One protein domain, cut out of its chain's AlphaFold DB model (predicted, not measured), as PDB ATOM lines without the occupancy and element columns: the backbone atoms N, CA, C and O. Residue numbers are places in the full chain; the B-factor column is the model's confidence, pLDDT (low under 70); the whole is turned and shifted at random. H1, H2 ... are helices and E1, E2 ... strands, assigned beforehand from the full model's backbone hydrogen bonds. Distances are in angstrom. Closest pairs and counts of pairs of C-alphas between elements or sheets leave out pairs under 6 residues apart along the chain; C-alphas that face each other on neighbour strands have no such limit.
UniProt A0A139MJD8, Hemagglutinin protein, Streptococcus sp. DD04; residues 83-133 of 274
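Overview. This is residues 83 to 133 of the 274 residues of the protein "Hemagglutinin protein" of Streptococcus sp. DD04 (UniProt A0A139MJD8). Little regular structure is here: a loose, elongated strip in which long strand E1 runs lengthwise, the chain folds back through tiny helix H1, E2 pairs with E1's first residues, and residues 117 to 133 run lengthwise again without a named element. The 51 printed residues hold E1, H1, E2 in that order; the two-strand sheet, E1 - E2, is antiparallel. The class is mixed, with 19 residues in named elements; the radius of gyration of the C-alphas is 13.6 A, the spans 40 by 24 by 15 A.

Arrangement. Start with E1, residues 84 to 93, and its antiparallel neighbour E2, residues 112 to 116, at 138 degrees. Look for N 87 and O 112, 2.8 A apart, within hydrogen-bond range. H1, residues 102 to 105, comes closest to E1 at C-alphas Leu 105 and Phe 91, 6.7 A; it is too short for an O i to N i+4 pair, and its one O i to N i+3 pair is within range.

Along the chain. Find C-alpha 84 at (7.615, 32.275, -12.321); from there E1 runs 30.5 A to C-alpha 93. H1 spans 4.9 A; E2 runs 11.3 A to C-alpha 116 at (11.813, 34.646, -10.800).

Size, cuts and confidence. The C-alphas farthest apart, Ala 83 and Asn 97, are 40.3 A apart. Residues 94 to 99 stand free. Both links are short, the printed part has no cut, and no printed residue is under 70 in pLDDT.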
ATOM      1  N   ALA A  83       9.975  28.079 -11.954       91.88
ATOM      2  CA  ALA A  83       8.702  28.675 -11.579       91.88
ATOM      3  C   ALA A  83       8.791  30.211 -11.603       91.88
ATOM      4  O   ALA A  83       9.779  30.807 -11.154       91.88
ATOM      5  N   LEU A  84       7.746  30.834 -12.147       97.12
ATOM      6  CA  LEU A  84       7.615  32.275 -12.321       97.12
ATOM      7  C   LEU A  84       6.353  32.775 -11.616       97.12
ATOM      8  O   LEU A  84       5.355  32.063 -11.544       97.12
ATOM      9  N   TYR A  85       6.422  34.008 -11.126       98.06
ATOM     10  CA  TYR A  85       5.437  34.610 -10.235       98.06
ATOM     11  C   TYR A  85       5.105  36.039 -10.655       98.06
ATOM     12  O   TYR A  85       5.827  36.670 -11.435       98.06
ATOM     13  N   ASN A  86       4.024  36.562 -10.094       98.12
ATOM     14  CA  ASN A  86       3.508  37.888 -10.386       98.12
ATOM     15  C   ASN A  86       3.739  38.861  -9.225       98.12
ATOM     16  O   ASN A  86       3.919  38.484  -8.065       98.12
ATOM     17  N   LYS A  87       3.684  40.151  -9.550       98.44
ATOM     18  CA  LYS A  87       3.559  41.261  -8.613       98.44
ATOM     19  C   LYS A  87       2.279  42.018  -8.938       98.44
ATOM     20  O   LYS A  87       2.166  42.621 -10.007       98.44
ATOM     21  N   THR A  88       1.338  41.991  -8.006       98.50
ATOM     22  CA  THR A  88       0.005  42.581  -8.154       98.50
ATOM     23  C   THR A  88      -0.230  43.712  -7.157       98.50
ATOM     24  O   THR A  88       0.480  43.832  -6.154       98.50
ATOM     25  N   TYR A  89      -1.227  44.551  -7.443       98.62
ATOM     26  CA  TYR A  89      -1.578  45.712  -6.628       98.62
ATOM     27  C   TYR A  89      -3.084  45.784  -6.363       98.62
ATOM     28  O   TYR A  89      -3.888  45.491  -7.246       98.62
ATOM     29  N   GLU A  90      -3.463  46.254  -5.177       98.31
ATOM     30  CA  GLU A  90      -4.833  46.640  -4.822       98.31
ATOM     31  C   GLU A  90      -4.815  48.028  -4.170       98.31
ATOM     32  O   GLU A  90      -3.859  48.370  -3.473       98.31
ATOM     33  N   PHE A  91      -5.862  48.839  -4.362       98.50
ATOM     34  CA  PHE A  91      -6.072  50.063  -3.583       98.50
ATOM     35  C   PHE A  91      -7.295  49.922  -2.675       98.50
ATOM     36  O   PHE A  91      -8.390  49.619  -3.145       98.50
ATOM     37  N   ILE A  92      -7.124  50.239  -1.388       98.19
ATOM     38  CA  ILE A  92      -8.188  50.212  -0.376       98.19
ATOM     39  C   ILE A  92      -8.388  51.577   0.290       98.19
ATOM     40  O   ILE A  92      -7.476  52.407   0.375       98.19
ATOM     41  N   SER A  93      -9.592  51.799   0.817       98.25
ATOM     42  CA  SER A  93      -9.887  52.970   1.641       98.25
ATOM     43  C   SER A  93      -9.422  52.764   3.079       98.25
ATOM     44  O   SER A  93      -9.832  51.827   3.756       98.25
ATOM     45  N   GLY A  94      -8.609  53.697   3.568       97.38
ATOM     46  CA  GLY A  94      -8.300  53.872   4.985       97.38
ATOM     47  C   GLY A  94      -9.348  54.687   5.749       97.38
ATOM     48  O   GLY A  94      -9.203  54.868   6.956       97.38
ATOM     49  N   THR A  95     -10.387  55.198   5.081       96.69
ATOM     50  CA  THR A  95     -11.456  55.984   5.710       96.69
ATOM     51  C   THR A  95     -12.682  55.104   5.971       96.69
ATOM     52  O   THR A  95     -13.301  54.638   5.010       96.69
ATOM     53  N   PRO A  96     -13.089  54.903   7.243       95.00
ATOM     54  CA  PRO A  96     -14.256  54.093   7.582       95.00
ATOM     55  C   PRO A  96     -15.523  54.550   6.857       95.00
ATOM     56  O   PRO A  96     -15.772  55.749   6.717       95.00
ATOM     57  N   ASN A  97     -16.340  53.583   6.432       94.38
ATOM     58  CA  ASN A  97     -17.622  53.799   5.751       94.38
ATOM     59  C   ASN A  97     -17.533  54.641   4.460       94.38
ATOM     60  O   ASN A  97     -18.526  55.237   4.042       94.38
ATOM     61  N   LYS A  98     -16.359  54.698   3.814       94.38
ATOM     62  CA  LYS A  98     -16.164  55.383   2.531       94.38
ATOM     63  C   LYS A  98     -15.385  54.489   1.572       94.38
ATOM     64  O   LYS A  98     -14.268  54.092   1.880       94.38
ATOM     65  N   THR A  99     -15.966  54.180   0.418       96.00
ATOM     66  CA  THR A  99     -15.321  53.413  -0.657       96.00
ATOM     67  C   THR A  99     -14.405  54.300  -1.501       96.00
ATOM     68  O   THR A  99     -14.581  55.522  -1.538       96.00
ATOM     69  N   LEU A 100     -13.421  53.699  -2.181       97.31
ATOM     70  CA  LEU A 100     -12.616  54.426  -3.164       97.31
ATOM     71  C   LEU A 100     -13.440  54.689  -4.431       97.31
ATOM     72  O   LEU A 100     -14.083  53.767  -4.932       97.31
ATOM     73  N   PRO A 101     -13.425  55.919  -4.966       96.62
ATOM     74  CA  PRO A 101     -14.093  56.235  -6.216       96.62
ATOM     75  C   PRO A 101     -13.186  55.853  -7.412       96.62
ATOM     76  O   PRO A 101     -11.965  55.720  -7.246       96.62
ATOM     77  N   PRO A 102     -13.740  55.662  -8.623       97.06
ATOM     78  CA  PRO A 102     -12.979  55.196  -9.790       97.06
ATOM     79  C   PRO A 102     -11.832  56.140 -10.192       97.06
ATOM     80  O   PRO A 102     -10.821  55.691 -10.733       97.06
ATOM     81  N   GLU A 103     -11.930  57.430  -9.864       96.19
ATOM     82  CA  GLU A 103     -10.875  58.427 -10.055       96.19
ATOM     83  C   GLU A 103      -9.611  58.132  -9.241       96.19
ATOM     84  O   GLU A 103      -8.550  58.621  -9.616       96.19
ATOM     85  N   VAL A 104      -9.696  57.338  -8.168       97.62
ATOM     86  CA  VAL A 104      -8.532  56.834  -7.420       97.62
ATOM     87  C   VAL A 104      -8.017  55.534  -8.038       97.62
ATOM     88  O   VAL A 104      -6.817  55.384  -8.257       97.62
ATOM     89  N   LEU A 105      -8.922  54.616  -8.388       97.38
ATOM     90  CA  LEU A 105      -8.569  53.297  -8.926       97.38
ATOM     91  C   LEU A 105      -7.833  53.365 -10.273       97.38
ATOM     92  O   LEU A 105      -6.969  52.530 -10.530       97.38
ATOM     93  N   LYS A 106      -8.087  54.383 -11.107       97.25
ATOM     94  CA  LYS A 106      -7.349  54.579 -12.373       97.25
ATOM     95  C   LYS A 106      -5.827  54.717 -12.185       97.25
ATOM     96  O   LYS A 106      -5.081  54.425 -13.120       97.25
ATOM     97  N   TYR A 107      -5.372  55.114 -10.991       98.12
ATOM     98  CA  TYR A 107      -3.955  55.265 -10.651       98.12
ATOM     99  C   TYR A 107      -3.286  53.987 -10.111       98.12
ATOM    100  O   TYR A 107      -2.114  54.051  -9.736       98.12
ATOM    101  N   LEU A 108      -3.971  52.829 -10.096       97.88
ATOM    102  CA  LEU A 108      -3.326  51.536  -9.807       97.88
ATOM    103  C   LEU A 108      -2.089  51.361 -10.706       97.88
ATOM    104  O   LEU A 108      -2.231  51.561 -11.918       97.88
ATOM    105  N   PRO A 109      -0.915  50.960 -10.187       97.81
ATOM    106  CA  PRO A 109       0.213  50.573 -11.032       97.81
ATOM    107  C   PRO A 109      -0.149  49.401 -11.956       97.81
ATOM    108  O   PRO A 109      -1.182  48.750 -11.795       97.81
ATOM    109  N   GLN A 110       0.690  49.131 -12.955       97.56
ATOM    110  CA  GLN A 110       0.518  47.940 -13.786       97.56
ATOM    111  C   GLN A 110       1.084  46.717 -13.053       97.56
ATOM    112  O   GLN A 110       2.176  46.788 -12.491       97.56
ATOM    113  N   ASN A 111       0.365  45.594 -13.080       97.50
ATOM    114  CA  ASN A 111       0.898  44.326 -12.587       97.50
ATOM    115  C   ASN A 111       2.143  43.919 -13.397       97.50
ATOM    116  O   ASN A 111       2.244  44.205 -14.593       97.50
ATOM    117  N   GLN A 112       3.081  43.241 -12.739       97.88
ATOM    118  CA  GLN A 112       4.247  42.641 -13.384       97.88
ATOM    119  C   GLN A 112       4.141  41.120 -13.300       97.88
ATOM    120  O   GLN A 112       3.717  40.583 -12.281       97.88
ATOM    121  N   GLU A 113       4.551  40.438 -14.358       97.38
ATOM    122  CA  GLU A 113       4.487  38.981 -14.503       97.38
ATOM    123  C   GLU A 113       5.896  38.437 -14.768       97.38
ATOM    124  O   GLU A 113       6.835  39.205 -15.001       97.38
ATOM    125  N   ASN A 114       6.044  37.111 -14.802       96.69
ATOM    126  CA  ASN A 114       7.288  36.432 -15.182       96.69
ATOM    127  C   ASN A 114       8.491  36.737 -14.260       96.69
ATOM    128  O   ASN A 114       9.645  36.738 -14.697       96.69
ATOM    129  N   ILE A 115       8.241  36.987 -12.971       96.75
ATOM    130  CA  ILE A 115       9.279  37.287 -11.979       96.75
ATOM    131  C   ILE A 115       9.828  35.981 -11.390       96.75
ATOM    132  O   ILE A 115       9.072  35.105 -10.975       96.75
ATOM    133  N   GLN A 116      11.154  35.844 -11.330       96.50
ATOM    134  CA  GLN A 116      11.813  34.646 -10.800       96.50
ATOM    135  C   GLN A 116      11.640  34.501  -9.281       96.50
ATOM    136  O   GLN A 116      11.676  35.490  -8.540       96.50
ATOM    137  N   ASN A 117      11.553  33.254  -8.811       96.75
ATOM    138  CA  ASN A 117      11.579  32.933  -7.384       96.75
ATOM    139  C   ASN A 117      12.819  33.517  -6.676       96.75
ATOM    140  O   ASN A 117      13.892  33.631  -7.268       96.75
ATOM    141  N   GLY A 118      12.683  33.903  -5.408       96.00
ATOM    142  CA  GLY A 118      13.738  34.565  -4.633       96.00
ATOM    143  C   GLY A 118      13.956  36.049  -4.964       96.00
ATOM    144  O   GLY A 118      14.726  36.719  -4.274       96.00
ATOM    145  N   THR A 119      13.276  36.603  -5.977       97.62
ATOM    146  CA  THR A 119      13.354  38.038  -6.294       97.62
ATOM    147  C   THR A 119      12.711  38.875  -5.190       97.62
ATOM    148  O   THR A 119      11.584  38.619  -4.765       97.62
ATOM    149  N   ARG A 120      13.401  39.937  -4.754       97.94
ATOM    150  CA  ARG A 120      12.835  40.946  -3.849       97.94
ATOM    151  C   ARG A 120      12.033  41.975  -4.648       97.94
ATOM    152  O   ARG A 120      12.602  42.913  -5.202       97.94
ATOM    153  N   ALA A 121      10.719  41.798  -4.687       97.88
ATOM    154  CA  ALA A 121       9.778  42.742  -5.266       97.88
ATOM    155  C   ALA A 121       9.685  44.019  -4.412       97.88
ATOM    156  O   ALA A 121       9.608  43.966  -3.183       97.88
ATOM    157  N   ILE A 122       9.665  45.171  -5.079       98.12
ATOM    158  CA  ILE A 122       9.426  46.498  -4.496       98.12
ATOM    159  C   ILE A 122       8.166  47.059  -5.186       98.12
ATOM    160  O   ILE A 122       8.034  46.883  -6.409       98.12
ATOM    161  N   PRO A 123       7.228  47.681  -4.449       98.25
ATOM    162  CA  PRO A 123       6.047  48.275  -5.052       98.25
ATOM    163  C   PRO A 123       6.425  49.531  -5.838       98.25
ATOM    164  O   PRO A 123       7.249  50.337  -5.407       98.25
ATOM    165  N   GLU A 124       5.793  49.715  -6.989       97.94
ATOM    166  CA  GLU A 124       5.843  50.978  -7.720       97.94
ATOM    167  C   GLU A 124       4.910  52.009  -7.069       97.94
ATOM    168  O   GLU A 124       3.864  51.642  -6.523       97.94
ATOM    169  N   PRO A 125       5.244  53.309  -7.130       97.38
ATOM    170  CA  PRO A 125       4.302  54.360  -6.760       97.38
ATOM    171  C   PRO A 125       3.038  54.294  -7.641       97.38
ATOM    172  O   PRO A 125       3.082  53.714  -8.731       97.38
ATOM    173  N   PRO A 126       1.916  54.904  -7.213       98.19
ATOM    174  CA  PRO A 126       0.747  55.086  -8.073       98.19
ATOM    175  C   PRO A 126       1.131  55.676  -9.438       98.19
ATOM    176  O   PRO A 126       2.109  56.424  -9.543       98.19
ATOM    177  N   LYS A 127       0.351  55.378 -10.488       97.88
ATOM    178  CA  LYS A 127       0.581  55.939 -11.832       97.88
ATOM    179  C   LYS A 127       0.716  57.460 -11.769       97.88
ATOM    180  O   LYS A 127       0.097  58.116 -10.934       97.88
ATOM    181  N   GLU A 128       1.555  58.004 -12.649       97.00
ATOM    182  CA  GLU A 128       1.892  59.439 -12.697       97.00
ATOM    183  C   GLU A 128       2.541  59.975 -11.396       97.00
ATOM    184  O   GLU A 128       2.787  61.170 -11.277       97.00
ATOM    185  N   ASN A 129       2.891  59.095 -10.443       96.50
ATOM    186  CA  ASN A 129       3.255  59.415  -9.057       96.50
ATOM    187  C   ASN A 129       2.154  60.172  -8.293       96.50
ATOM    188  O   ASN A 129       2.448  60.941  -7.377       96.50
ATOM    189  N   GLN A 130       0.883  59.957  -8.650       97.00
ATOM    190  CA  GLN A 130      -0.231  60.668  -8.037       97.00
ATOM    191  C   GLN A 130      -0.416  60.247  -6.571       97.00
ATOM    192  O   GLN A 130      -0.794  59.116  -6.277       97.00
ATOM    193  N   THR A 131      -0.183  61.174  -5.643       97.50
ATOM    194  CA  THR A 131      -0.345  60.954  -4.192       97.50
ATOM    195  C   THR A 131      -1.532  61.701  -3.586       97.50
ATOM    196  O   THR A 131      -1.905  61.421  -2.449       97.50
ATOM    197  N   GLU A 132      -2.160  62.609  -4.333       97.31
ATOM    198  CA  GLU A 132      -3.330  63.383  -3.912       97.31
ATOM    199  C   GLU A 132      -4.344  63.470  -5.060       97.31
ATOM    200  O   GLU A 132      -3.973  63.762  -6.194       97.31
ATOM    201  N   ILE A 133      -5.625  63.204  -4.804       97.00
ATOM    202  CA  ILE A 133      -6.680  63.209  -5.829       97.00
ATOM    203  C   ILE A 133      -7.882  63.987  -5.310       97.00
ATOM    204  O   ILE A 133      -8.554  63.563  -4.369       97.00
TER     205      ILE A 133